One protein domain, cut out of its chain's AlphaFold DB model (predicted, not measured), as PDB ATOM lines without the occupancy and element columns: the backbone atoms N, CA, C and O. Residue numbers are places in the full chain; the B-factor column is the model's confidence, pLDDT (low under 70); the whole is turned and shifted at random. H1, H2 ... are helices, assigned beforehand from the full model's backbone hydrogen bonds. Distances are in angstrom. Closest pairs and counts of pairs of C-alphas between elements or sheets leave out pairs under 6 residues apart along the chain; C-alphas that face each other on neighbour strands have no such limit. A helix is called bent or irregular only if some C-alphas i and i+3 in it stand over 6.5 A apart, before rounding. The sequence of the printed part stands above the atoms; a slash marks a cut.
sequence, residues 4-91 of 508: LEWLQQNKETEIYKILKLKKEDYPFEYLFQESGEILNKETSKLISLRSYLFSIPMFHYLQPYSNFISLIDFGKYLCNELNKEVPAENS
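Overview. This is residues 4 to 91 of the 508 residues of the protein "SP-RING-type domain-containing protein" of Entamoeba dispar (strain ATCC PRA-260 / SAW760) (UniProt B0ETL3). Two helices, H3 and H4, run loosely side by side the same way, and a sharply kinked H1 passes from near the end of H4 to the first part of H3, with the short H2 near it. Residues 55 to 70 join H3 to H4. The printed part has 88 residues, 45 of them in four named helices, H1, H2, H3 and H4 in order along the chain, with no named strand; its class is all helix, and it is compact, with a radius of gyration of the C-alphas of 12.3 A and spans of 35 by 32 by 21 A.

Along the chain. H1, residues 4 to 19, 15.7 A, starts at (33.734, -11.510, -14.898); it is irregular, C-alphas 10 and 13 being 8.3 A apart, with a kink of 91 degrees near residue 11. H2 is residues 28 to 31, 5.4 A, H3 43 to 54, 16.3 A, and H4 71 to 83, 18.3 A, ending at (28.364, -10.917, -17.589).

Arrangement. H1 touches H3 with residues 15 to 19 alone, closest C-alphas Leu 19 and Lys 45, 5.4 A. H3 and H4 only just touch, with 3 pairs of C-alphas within 8 A, closest Thr 43 and Leu 71, 6.7 A, at a shallow tilt of 31 degrees. Every O i to N i+4 pair is within hydrogen-bond range in H3 and H4, 9 of 12 in H1; H2 is too short for one.

Size, cuts and confidence. The printed part has no cut; links H2 to H3 and H3 to H4 are long. Mean pLDDT of the printed part is 76.2, with 25 residues under 70, among them 63 to 71.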
ATOM      1  N   LEU A   4      33.536 -11.964 -16.271       89.94
ATOM      2  CA  LEU A   4      33.734 -11.510 -14.898       89.94
ATOM      3  C   LEU A   4      34.466 -12.553 -14.036       89.94
ATOM      4  O   LEU A   4      35.434 -12.218 -13.357       89.94
ATOM      5  N   GLU A   5      34.046 -13.818 -14.109       90.25
ATOM      6  CA  GLU A   5      34.684 -14.932 -13.391       90.25
ATOM      7  C   GLU A   5      36.130 -15.126 -13.862       90.25
ATOM      8  O   GLU A   5      37.040 -15.305 -13.054       90.25
ATOM      9  N   TRP A   6      36.361 -15.027 -15.176       92.69
ATOM     10  CA  TRP A   6      37.702 -15.112 -15.747       92.69
ATOM     11  C   TRP A   6      38.606 -13.977 -15.252       92.69
ATOM     12  O   TRP A   6      39.755 -14.221 -14.878       92.69
ATOM     13  N   LEU A   7      38.100 -12.739 -15.209       91.38
ATOM     14  CA  LEU A   7      38.845 -11.589 -14.694       91.38
ATOM     15  C   LEU A   7      39.169 -11.744 -13.214       91.38
ATOM     16  O   LEU A   7      40.289 -11.439 -12.812       91.38
ATOM     17  N   GLN A   8      38.229 -12.249 -12.418       91.25
ATOM     18  CA  GLN A   8      38.469 -12.518 -11.006       91.25
ATOM     19  C   GLN A   8      39.595 -13.541 -10.822       91.25
ATOM     20  O   GLN A   8      40.509 -13.335 -10.032       91.25
ATOM     21  N   GLN A   9      39.580 -14.624 -11.599       92.19
ATOM     22  CA  GLN A   9      40.591 -15.676 -11.489       92.19
ATOM     23  C   GLN A   9      41.976 -15.240 -11.979       92.19
ATOM     24  O   GLN A   9      42.984 -15.644 -11.404       92.19
ATOM     25  N   ASN A  10      42.042 -14.438 -13.045       90.81
ATOM     26  CA  ASN A  10      43.298 -14.195 -13.761       90.81
ATOM     27  C   ASN A  10      43.867 -12.787 -13.565       90.81
ATOM     28  O   ASN A  10      45.065 -12.587 -13.750       90.81
ATOM     29  N   LYS A  11      43.017 -11.800 -13.259       93.00
ATOM     30  CA  LYS A  11      43.313 -10.363 -13.396       93.00
ATOM     31  C   LYS A  11      42.900  -9.513 -12.192       93.00
ATOM     32  O   LYS A  11      43.105  -8.301 -12.218       93.00
ATOM     33  N   GLU A  12      42.383 -10.120 -11.124       91.50
ATOM     34  CA  GLU A  12      41.867  -9.423  -9.938       91.50
ATOM     35  C   GLU A  12      42.884  -8.441  -9.334       91.50
ATOM     36  O   GLU A  12      42.588  -7.258  -9.164       91.50
ATOM     37  N   THR A  13      44.112  -8.893  -9.058       89.12
ATOM     38  CA  THR A  13      45.148  -8.049  -8.439       89.12
ATOM     39  C   THR A  13      45.526  -6.846  -9.309       89.12
ATOM     40  O   THR A  13      45.755  -5.749  -8.795       89.12
ATOM     41  N   GLU A  14      45.575  -7.032 -10.629       88.00
ATOM     42  CA  GLU A  14      45.877  -5.962 -11.585       88.00
ATOM     43  C   GLU A  14      44.746  -4.921 -11.598       88.00
ATOM     44  O   GLU A  14      45.018  -3.720 -11.520       88.00
ATOM     45  N   ILE A  15      43.487  -5.372 -11.578       87.88
ATOM     46  CA  ILE A  15      42.300  -4.506 -11.524       87.88
ATOM     47  C   ILE A  15      42.310  -3.625 -10.272       87.88
ATOM     48  O   ILE A  15      42.164  -2.408 -10.390       87.88
ATOM     49  N   TYR A  16      42.547  -4.191  -9.083       87.81
ATOM     50  CA  TYR A  16      42.622  -3.399  -7.848       87.81
ATOM     51  C   TYR A  16      43.721  -2.338  -7.896       87.81
ATOM     52  O   TYR A  16      43.504  -1.193  -7.490       87.81
ATOM     53  N   LYS A  17      44.889  -2.691  -8.446       84.88
ATOM     54  CA  LYS A  17      46.010  -1.762  -8.608       84.88
ATOM     55  C   LYS A  17      45.648  -0.591  -9.522       84.88
ATOM     56  O   LYS A  17      45.979   0.550  -9.204       84.88
ATOM     57  N   ILE A  18      44.968  -0.863 -10.633       79.19
ATOM     58  CA  ILE A  18      44.540   0.157 -11.601       79.19
ATOM     59  C   ILE A  18      43.466   1.062 -11.013       79.19
ATOM     60  O   ILE A  18      43.549   2.283 -11.135       79.19
ATOM     61  N   LEU A  19      42.492   0.473 -10.322       82.12
ATOM     62  CA  LEU A  19      41.412   1.209  -9.674       82.12
ATOM     63  C   LEU A  19      41.865   1.962  -8.416       82.12
ATOM     64  O   LEU A  19      41.115   2.793  -7.903       82.12
ATOM     65  N   LYS A  20      43.084   1.689  -7.923       85.88
ATOM     66  CA  LYS A  20      43.618   2.192  -6.648       85.88
ATOM     67  C   LYS A  20      42.662   1.895  -5.486       85.88
ATOM     68  O   LYS A  20      42.472   2.723  -4.598       85.88
ATOM     69  N   LEU A  21      42.046   0.716  -5.522       85.88
ATOM     70  CA  LEU A  21      41.125   0.226  -4.503       85.88
ATOM     71  C   LEU A  21      41.802  -0.854  -3.664       85.88
ATOM     72  O   LEU A  21      42.696  -1.561  -4.130       85.88
ATOM     73  N   LYS A  22      41.345  -0.984  -2.423       86.81
ATOM     74  CA  LYS A  22      41.724  -2.074  -1.528       86.81
ATOM     75  C   LYS A  22      40.666  -3.167  -1.591       86.81
ATOM     76  O   LYS A  22      39.474  -2.867  -1.648       86.81
ATOM     77  N   LYS A  23      41.106  -4.423  -1.592       88.31
ATOM     78  CA  LYS A  23      40.218  -5.586  -1.716       88.31
ATOM     79  C   LYS A  23      39.300  -5.732  -0.505       88.31
ATOM     80  O   LYS A  23      38.161  -6.151  -0.650       88.31
ATOM     81  N   GLU A  24      39.795  -5.351   0.666       86.94
ATOM     82  CA  GLU A  24      39.081  -5.430   1.939       86.94
ATOM     83  C   GLU A  24      37.877  -4.482   1.979       86.94
ATOM     84  O   GLU A  24      36.843  -4.821   2.547       86.94
ATOM     85  N   ASP A  25      38.010  -3.322   1.335       84.56
ATOM     86  CA  ASP A  25      36.985  -2.279   1.314       84.56
ATOM     87  C   ASP A  25      35.966  -2.497   0.179       84.56
ATOM     88  O   ASP A  25      34.826  -2.040   0.261       84.56
ATOM     89  N   TYR A  26      36.371  -3.195  -0.890       83.81
ATOM     90  CA  TYR A  26      35.579  -3.359  -2.109       83.81
ATOM     91  C   TYR A  26      35.728  -4.766  -2.690       83.81
ATOM     92  O   TYR A  26      36.579  -4.964  -3.558       83.81
ATOM     93  N   PRO A  27      34.921  -5.751  -2.266       84.81
ATOM     94  CA  PRO A  27      34.958  -7.093  -2.848       84.81
ATOM     95  C   PRO A  27      34.714  -7.079  -4.363       84.81
ATOM     96  O   PRO A  27      33.975  -6.236  -4.880       84.81
ATOM     97  N   PHE A  28      35.362  -7.998  -5.082       83.94
ATOM     98  CA  PHE A  28      35.465  -7.959  -6.543       83.94
ATOM     99  C   PHE A  28      34.094  -8.010  -7.222       83.94
ATOM    100  O   PHE A  28      33.852  -7.311  -8.202       83.94
ATOM    101  N   GLU A  29      33.165  -8.773  -6.653       79.62
ATOM    102  CA  GLU A  29      31.799  -8.927  -7.143       79.62
ATOM    103  C   GLU A  29      31.007  -7.615  -7.054       79.62
ATOM    104  O   GLU A  29      30.187  -7.334  -7.926       79.62
ATOM    105  N   TYR A  30      31.278  -6.779  -6.043       79.12
ATOM    106  CA  TYR A  30      30.611  -5.485  -5.863       79.12
ATOM    107  C   TYR A  30      31.107  -4.413  -6.830       79.12
ATOM    108  O   TYR A  30      30.372  -3.464  -7.108       79.12
ATOM    109  N   LEU A  31      32.318  -4.559  -7.378       75.25
ATOM    110  CA  LEU A  31      32.829  -3.629  -8.387       75.25
ATOM    111  C   LEU A  31      31.948  -3.629  -9.641       75.25
ATOM    112  O   LEU A  31      31.810  -2.588 -10.270       75.25
ATOM    113  N   PHE A  32      31.323  -4.761  -9.976       76.88
ATOM    114  CA  PHE A  32      30.608  -4.968 -11.239       76.88
ATOM    115  C   PHE A  32      29.105  -5.239 -11.063       76.88
ATOM    116  O   PHE A  32      28.467  -5.821 -11.943       76.88
ATOM    117  N   GLN A  33      28.517  -4.823  -9.938       72.31
ATOM    118  CA  GLN A  33      27.061  -4.860  -9.773       72.31
ATOM    119  C   GLN A  33      26.381  -3.771 -10.608       72.31
ATOM    120  O   GLN A  33      26.883  -2.654 -10.715       72.31
ATOM    121  N   GLU A  34      25.205  -4.072 -11.164       58.66
ATOM    122  CA  GLU A  34      24.415  -3.121 -11.966       58.66
ATOM    123  C   GLU A  34      23.964  -1.881 -11.178       58.66
ATOM    124  O   GLU A  34      23.799  -0.810 -11.763       58.66
ATOM    125  N   SER A  35      23.807  -2.000  -9.853       59.03
ATOM    126  CA  SER A  35      23.558  -0.864  -8.949       59.03
ATOM    127  C   SER A  35      24.741   0.113  -8.909       59.03
ATOM    128  O   SER A  35      24.555   1.300  -8.658       59.03
ATOM    129  N   GLY A  36      25.949  -0.380  -9.210       55.22
ATOM    130  CA  GLY A  36      27.130   0.365  -9.633       55.22
ATOM    131  C   GLY A  36      27.571   1.519  -8.739       55.22
ATOM    132  O   GLY A  36      28.226   2.433  -9.219       55.22
ATOM    133  N   GLU A  37      27.272   1.509  -7.445       58.56
ATOM    134  CA  GLU A  37      27.581   2.650  -6.579       58.56
ATOM    135  C   GLU A  37      29.074   3.013  -6.502       58.56
ATOM    136  O   GLU A  37      29.397   4.158  -6.211       58.56
ATOM    137  N   ILE A  38      29.992   2.079  -6.751       61.91
ATOM    138  CA  ILE A  38      31.435   2.316  -6.586       61.91
ATOM    139  C   ILE A  38      32.074   2.783  -7.896       61.91
ATOM    140  O   ILE A  38      32.768   3.799  -7.921       61.91
ATOM    141  N   LEU A  39      31.824   2.068  -8.996       63.47
ATOM    142  CA  LEU A  39      32.314   2.453 -10.319       63.47
ATOM    143  C   LEU A  39      31.577   3.694 -10.847       63.47
ATOM    144  O   LEU A  39      32.231   4.607 -11.346       63.47
ATOM    145  N   ASN A  40      30.255   3.796 -10.660       60.41
ATOM    146  CA  ASN A  40      29.452   4.899 -11.208       60.41
ATOM    147  C   ASN A  40      29.638   6.230 -10.468       60.41
ATOM    148  O   ASN A  40      29.193   7.255 -10.978       60.41
ATOM    149  N   LYS A  41      30.268   6.252  -9.284       62.59
ATOM    150  CA  LYS A  41      30.554   7.506  -8.557       62.59
ATOM    151  C   LYS A  41      31.863   8.166  -9.000       62.59
ATOM    152  O   LYS A  41      32.036   9.361  -8.783       62.59
ATOM    153  N   GLU A  42      32.770   7.432  -9.651       70.06
ATOM    154  CA  GLU A  42      34.079   7.953 -10.059       70.06
ATOM    155  C   GLU A  42      34.404   7.655 -11.528       70.06
ATOM    156  O   GLU A  42      34.931   6.599 -11.885       70.06
ATOM    157  N   THR A  43      34.175   8.654 -12.386       63.22
ATOM    158  CA  THR A  43      34.434   8.599 -13.834       63.22
ATOM    159  C   THR A  43      35.841   8.111 -14.180       63.22
ATOM    160  O   THR A  43      36.019   7.323 -15.105       63.22
ATOM    161  N   SER A  44      36.852   8.543 -13.423       65.94
ATOM    162  CA  SER A  44      38.252   8.161 -13.643       65.94
ATOM    163  C   SER A  44      38.496   6.665 -13.431       65.94
ATOM    164  O   SER A  44      39.255   6.068 -14.193       65.94
ATOM    165  N   LYS A  45      37.837   6.039 -12.447       77.94
ATOM    166  CA  LYS A  45      37.946   4.600 -12.162       77.94
ATOM    167  C   LYS A  45      37.307   3.767 -13.269       77.94
ATOM    168  O   LYS A  45      37.944   2.841 -13.760       77.94
ATOM    169  N   LEU A  46      36.108   4.139 -13.723       74.38
ATOM    170  CA  LEU A  46      35.427   3.487 -14.852       74.38
ATOM    171  C   LEU A  46      36.240   3.563 -16.144       74.38
ATOM    172  O   LEU A  46      36.437   2.551 -16.820       74.38
ATOM    173  N   ILE A  47      36.755   4.752 -16.462       66.56
ATOM    174  CA  ILE A  47      37.605   4.952 -17.638       66.56
ATOM    175  C   ILE A  47      38.885   4.120 -17.510       66.56
ATOM    176  O   ILE A  47      39.242   3.430 -18.462       66.56
ATOM    177  N   SER A  48      39.540   4.122 -16.344       75.06
ATOM    178  CA  SER A  48      40.768   3.345 -16.100       75.06
ATOM    179  C   SER A  48      40.535   1.837 -16.203       75.06
ATOM    180  O   SER A  48      41.341   1.125 -16.798       75.06
ATOM    181  N   LEU A  49      39.415   1.346 -15.670       82.69
ATOM    182  CA  LEU A  49      39.035  -0.058 -15.757       82.69
ATOM    183  C   LEU A  49      38.793  -0.477 -17.198       82.69
ATOM    184  O   LEU A  49      39.397  -1.441 -17.652       82.69
ATOM    185  N   ARG A  50      37.954   0.251 -17.941       82.69
ATOM    186  CA  ARG A  50      37.693  -0.091 -19.343       82.69
ATOM    187  C   ARG A  50      38.956   0.003 -20.183       82.69
ATOM    188  O   ARG A  50      39.190  -0.872 -20.998       82.69
ATOM    189  N   SER A  51      39.774   1.024 -19.959       71.38
ATOM    190  CA  SER A  51      41.083   1.194 -20.598       71.38
ATOM    191  C   SER A  51      41.978  -0.027 -20.418       71.38
ATOM    192  O   SER A  51      42.586  -0.523 -21.362       71.38
ATOM    193  N   TYR A  52      42.015  -0.549 -19.198       80.62
ATOM    194  CA  TYR A  52      42.737  -1.768 -18.900       80.62
ATOM    195  C   TYR A  52      42.102  -3.008 -19.531       80.62
ATOM    196  O   TYR A  52      42.812  -3.796 -20.151       80.62
ATOM    197  N   LEU A  53      40.782  -3.176 -19.423       81.88
ATOM    198  CA  LEU A  53      40.076  -4.288 -20.060       81.88
ATOM    199  C   LEU A  53      40.352  -4.297 -21.561       81.88
ATOM    200  O   LEU A  53      40.741  -5.322 -22.098       81.88
ATOM    201  N   PHE A  54      40.279  -3.138 -22.208       72.31
ATOM    202  CA  PHE A  54      40.575  -2.958 -23.624       72.31
ATOM    203  C   PHE A  54      42.027  -3.298 -24.002       72.31
ATOM    204  O   PHE A  54      42.295  -3.540 -25.167       72.31
ATOM    205  N   SER A  55      42.972  -3.356 -23.059       72.69
ATOM    206  CA  SER A  55      44.337  -3.846 -23.333       72.69
ATOM    207  C   SER A  55      44.431  -5.375 -23.426       72.69
ATOM    208  O   SER A  55      45.455  -5.923 -23.838       72.69
ATOM    209  N   ILE A  56      43.371  -6.079 -23.030       79.38
ATOM    210  CA  ILE A  56      43.271  -7.531 -23.095       79.38
ATOM    211  C   ILE A  56      42.578  -7.880 -24.425       79.38
ATOM    212  O   ILE A  56      41.451  -7.427 -24.644       79.38
ATOM    213  N   PRO A  57      43.176  -8.735 -25.284       76.75
ATOM    214  CA  PRO A  57      42.642  -9.059 -26.615       76.75
ATOM    215  C   PRO A  57      41.166  -9.454 -26.639       76.75
ATOM    216  O   PRO A  57      40.425  -9.093 -27.550       76.75
ATOM    217  N   MET A  58      40.734 -10.148 -25.590       80.69
ATOM    218  CA  MET A  58      39.369 -10.622 -25.399       80.69
ATOM    219  C   MET A  58      38.329  -9.499 -25.266       80.69
ATOM    220  O   MET A  58      37.153  -9.768 -25.433       80.69
ATOM    221  N   PHE A  59      38.732  -8.257 -24.992       80.62
ATOM    222  CA  PHE A  59      37.836  -7.120 -24.760       80.62
ATOM    223  C   PHE A  59      38.089  -5.941 -25.718       80.62
ATOM    224  O   PHE A  59      37.609  -4.832 -25.481       80.62
ATOM    225  N   HIS A  60      38.796  -6.157 -26.833       72.31
ATOM    226  CA  HIS A  60      39.051  -5.121 -27.852       72.31
ATOM    227  C   HIS A  60      37.774  -4.575 -28.530       72.31
ATOM    228  O   HIS A  60      37.838  -3.605 -29.280       72.31
ATOM    229  N   TYR A  61      36.612  -5.189 -28.285       71.94
ATOM    230  CA  TYR A  61      35.310  -4.742 -28.787       71.94
ATOM    231  C   TYR A  61      34.585  -3.762 -27.843       71.94
ATOM    232  O   TYR A  61      33.519  -3.245 -28.196       71.94
ATOM    233  N   LEU A  62      35.108  -3.529 -26.628       77.06
ATOM    234  CA  LEU A  62      34.436  -2.683 -25.642       77.06
ATOM    235  C   LEU A  62      34.339  -1.234 -26.128       77.06
ATOM    236  O   LEU A  62      35.348  -0.596 -26.437       77.06
ATOM    237  N   GLN A  63      33.121  -0.694 -26.122       66.81
ATOM    238  CA  GLN A  63      32.841   0.679 -26.542       66.81
ATOM    239  C   GLN A  63      33.457   1.710 -25.574       66.81
ATOM    240  O   GLN A  63      33.520   1.452 -24.368       66.81
ATOM    241  N   PRO A  64      33.910   2.879 -26.062       63.97
ATOM    242  CA  PRO A  64      34.383   3.966 -25.211       63.97
ATOM    243  C   PRO A  64      33.236   4.639 -24.452       63.97
ATOM    244  O   PRO A  64      32.100   4.681 -24.922       63.97
ATOM    245  N   TYR A  65      33.557   5.227 -23.294       65.12
ATOM    246  CA  TYR A  65      32.604   5.967 -22.454       65.12
ATOM    247  C   TYR A  65      31.829   7.041 -23.231       65.12
ATOM    248  O   TYR A  65      30.640   7.242 -23.007       65.12
ATOM    249  N   SER A  66      32.487   7.696 -24.186       53.47
ATOM    250  CA  SER A  66      31.906   8.754 -25.013       53.47
ATOM    251  C   SER A  66      30.710   8.312 -25.865       53.47
ATOM    252  O   SER A  66      29.985   9.168 -26.363       53.47
ATOM    253  N   ASN A  67      30.487   7.004 -26.035       55.16
ATOM    254  CA  ASN A  67      29.334   6.465 -26.764       55.16
ATOM    255  C   ASN A  67      28.068   6.366 -25.889       55.16
ATOM    256  O   ASN A  67      27.029   5.902 -26.363       55.16
ATOM    257  N   PHE A  68      28.139   6.768 -24.617       59.78
ATOM    258  CA  PHE A  68      27.057   6.631 -23.646       59.78
ATOM    259  C   PHE A  68      26.602   7.996 -23.122       59.78
ATOM    260  O   PHE A  68      27.401   8.908 -22.933       59.78
ATOM    261  N   ILE A  69      25.293   8.119 -22.872       49.72
ATOM    262  CA  ILE A  69      24.639   9.367 -22.439       49.72
ATOM    263  C   ILE A  69      25.086   9.760 -21.026       49.72
ATOM    264  O   ILE A  69      25.161  10.941 -20.689       49.72
ATOM    265  N   SER A  70      25.398   8.769 -20.193       65.88
ATOM    266  CA  SER A  70      25.838   8.980 -18.823       65.88
ATOM    267  C   SER A  70      26.876   7.949 -18.394       65.88
ATOM    268  O   SER A  70      27.013   6.869 -18.976       65.88
ATOM    269  N   LEU A  71      27.586   8.266 -17.309       65.19
ATOM    270  CA  LEU A  71      28.503   7.334 -16.653       65.19
ATOM    271  C   LEU A  71      27.793   6.076 -16.155       65.19
ATOM    272  O   LEU A  71      28.355   4.986 -16.215       65.19
ATOM    273  N   ILE A  72      26.542   6.231 -15.731       71.56
ATOM    274  CA  ILE A  72      25.689   5.131 -15.292       71.56
ATOM    275  C   ILE A  72      25.406   4.187 -16.467       71.56
ATOM    276  O   ILE A  72      25.515   2.974 -16.312       71.56
ATOM    277  N   ASP A  73      25.090   4.719 -17.651       67.94
ATOM    278  CA  ASP A  73      24.820   3.900 -18.840       67.94
ATOM    279  C   ASP A  73      26.063   3.141 -19.310       67.94
ATOM    280  O   ASP A  73      25.974   1.974 -19.693       67.94
ATOM    281  N   PHE A  74      27.231   3.777 -19.231       75.69
ATOM    282  CA  PHE A  74      28.500   3.123 -19.531       75.69
ATOM    283  C   PHE A  74      28.856   2.033 -18.518       75.69
ATOM    284  O   PHE A  74      29.277   0.944 -18.911       75.69
ATOM    285  N   GLY A  75      28.650   2.294 -17.224       76.38
ATOM    286  CA  GLY A  75      28.822   1.295 -16.172       76.38
ATOM    287  C   GLY A  75      27.927   0.080 -16.407       76.38
ATOM    288  O   GLY A  75      28.417  -1.047 -16.439       76.38
ATOM    289  N   LYS A  76      26.638   0.304 -16.695       79.12
ATOM    290  CA  LYS A  76      25.685  -0.761 -17.056       79.12
ATOM    291  C   LYS A  76      26.136  -1.557 -18.278       79.12
ATOM    292  O   LYS A  76      26.075  -2.782 -18.262       79.12
ATOM    293  N   TYR A  77      26.611  -0.878 -19.323       82.25
ATOM    294  CA  TYR A  77      27.160  -1.537 -20.506       82.25
ATOM    295  C   TYR A  77      28.334  -2.456 -20.156       82.25
ATOM    296  O   TYR A  77      28.312  -3.627 -20.525       82.25
ATOM    297  N   LEU A  78      29.324  -1.962 -19.407       81.56
ATOM    298  CA  LEU A  78      30.473  -2.770 -18.998       81.56
ATOM    299  C   LEU A  78      30.050  -3.973 -18.161       81.56
ATOM    300  O   LEU A  78      30.503  -5.083 -18.429       81.56
ATOM    301  N   CYS A  79      29.157  -3.781 -17.189       82.62
ATOM    302  CA  CYS A  79      28.631  -4.880 -16.385       82.62
ATOM    303  C   CYS A  79      27.936  -5.931 -17.263       82.62
ATOM    304  O   CYS A  79      28.174  -7.125 -17.086       82.62
ATOM    305  N   ASN A  80      27.135  -5.512 -18.245       83.50
ATOM    306  CA  ASN A  80      26.491  -6.431 -19.183       83.50
ATOM    307  C   ASN A  80      27.500  -7.196 -20.038       83.50
ATOM    308  O   ASN A  80      27.387  -8.413 -20.161       83.50
ATOM    309  N   GLU A  81      28.503  -6.518 -20.599       84.62
ATOM    310  CA  GLU A  81      29.545  -7.175 -21.391       84.62
ATOM    311  C   GLU A  81      30.334  -8.192 -20.568       84.62
ATOM    312  O   GLU A  81      30.578  -9.300 -21.038       84.62
ATOM    313  N   LEU A  82      30.681  -7.863 -19.323       87.19
ATOM    314  CA  LEU A  82      31.426  -8.757 -18.436       87.19
ATOM    315  C   LEU A  82      30.592  -9.937 -17.918       87.19
ATOM    316  O   LEU A  82      31.147 -10.963 -17.518       87.19
ATOM    317  N   ASN A  83      29.266  -9.826 -17.945       85.88
ATOM    318  CA  ASN A  83      28.364 -10.917 -17.589       85.88
ATOM    319  C   ASN A  83      28.114 -11.914 -18.729       85.88
ATOM    320  O   ASN A  83      27.527 -12.970 -18.471       85.88
ATOM    321  N   LYS A  84      28.564 -11.625 -19.958       87.06
ATOM    322  CA  LYS A  84      28.487 -12.568 -21.083       87.06
ATOM    323  C   LYS A  84      29.405 -13.773 -20.868       87.06
ATOM    324  O   LYS A  84      30.413 -13.705 -20.156       87.06
ATOM    325  N   GLU A  85      29.048 -14.888 -21.497       87.50
ATOM    326  CA  GLU A  85      29.874 -16.094 -21.495       87.50
ATOM    327  C   GLU A  85      31.129 -15.915 -22.357       87.50
ATOM    328  O   GLU A  85      31.083 -15.309 -23.428       87.50
ATOM    329  N   VAL A  86      32.250 -16.470 -21.892       80.69
ATOM    330  CA  VAL A  86      33.492 -16.554 -22.668       80.69
ATOM    331  C   VAL A  86      33.280 -17.562 -23.808       80.69
ATOM    332  O   VAL A  86      32.960 -18.719 -23.519       80.69
ATOM    333  N   PRO A  87      33.487 -17.181 -25.083       76.94
ATOM    334  CA  PRO A  87      33.427 -18.112 -26.207       76.94
ATOM    335  C   PRO A  87      34.381 -19.294 -26.001       76.94
ATOM    336  O   PRO A  87      35.503 -19.109 -25.527       76.94
ATOM    337  N   ALA A  88      33.966 -20.505 -26.387       69.94
ATOM    338  CA  ALA A  88      34.737 -21.736 -26.165       69.94
ATOM    339  C   ALA A  88      36.173 -21.675 -26.730       69.94
ATOM    340  O   ALA A  88      37.097 -22.219 -26.123       69.94
ATOM    341  N   GLU A  89      36.363 -20.948 -27.834       60.84
ATOM    342  CA  GLU A  89      37.654 -20.720 -28.501       60.84
ATOM    343  C   GLU A  89      38.654 -19.914 -27.653       60.84
ATOM    344  O   GLU A  89      39.860 -20.021 -27.853       60.84
ATOM    345  N   ASN A  90      38.165 -19.151 -26.672       56.28
ATOM    346  CA  ASN A  90      38.971 -18.344 -25.755       56.28
ATOM    347  C   ASN A  90      39.083 -18.971 -24.356       56.28
ATOM    348  O   ASN A  90      39.663 -18.366 -23.451       56.28
ATOM    349  N   SER A  91      38.523 -20.170 -24.144       52.28
ATOM    350  CA  SER A  91      38.664 -20.865 -22.865       52.28
ATOM    351  C   SER A  91      40.096 -21.405 -22.716       52.28
ATOM    352  O   SER A  91      40.623 -22.009 -23.655       52.28
TER     353      SER A  91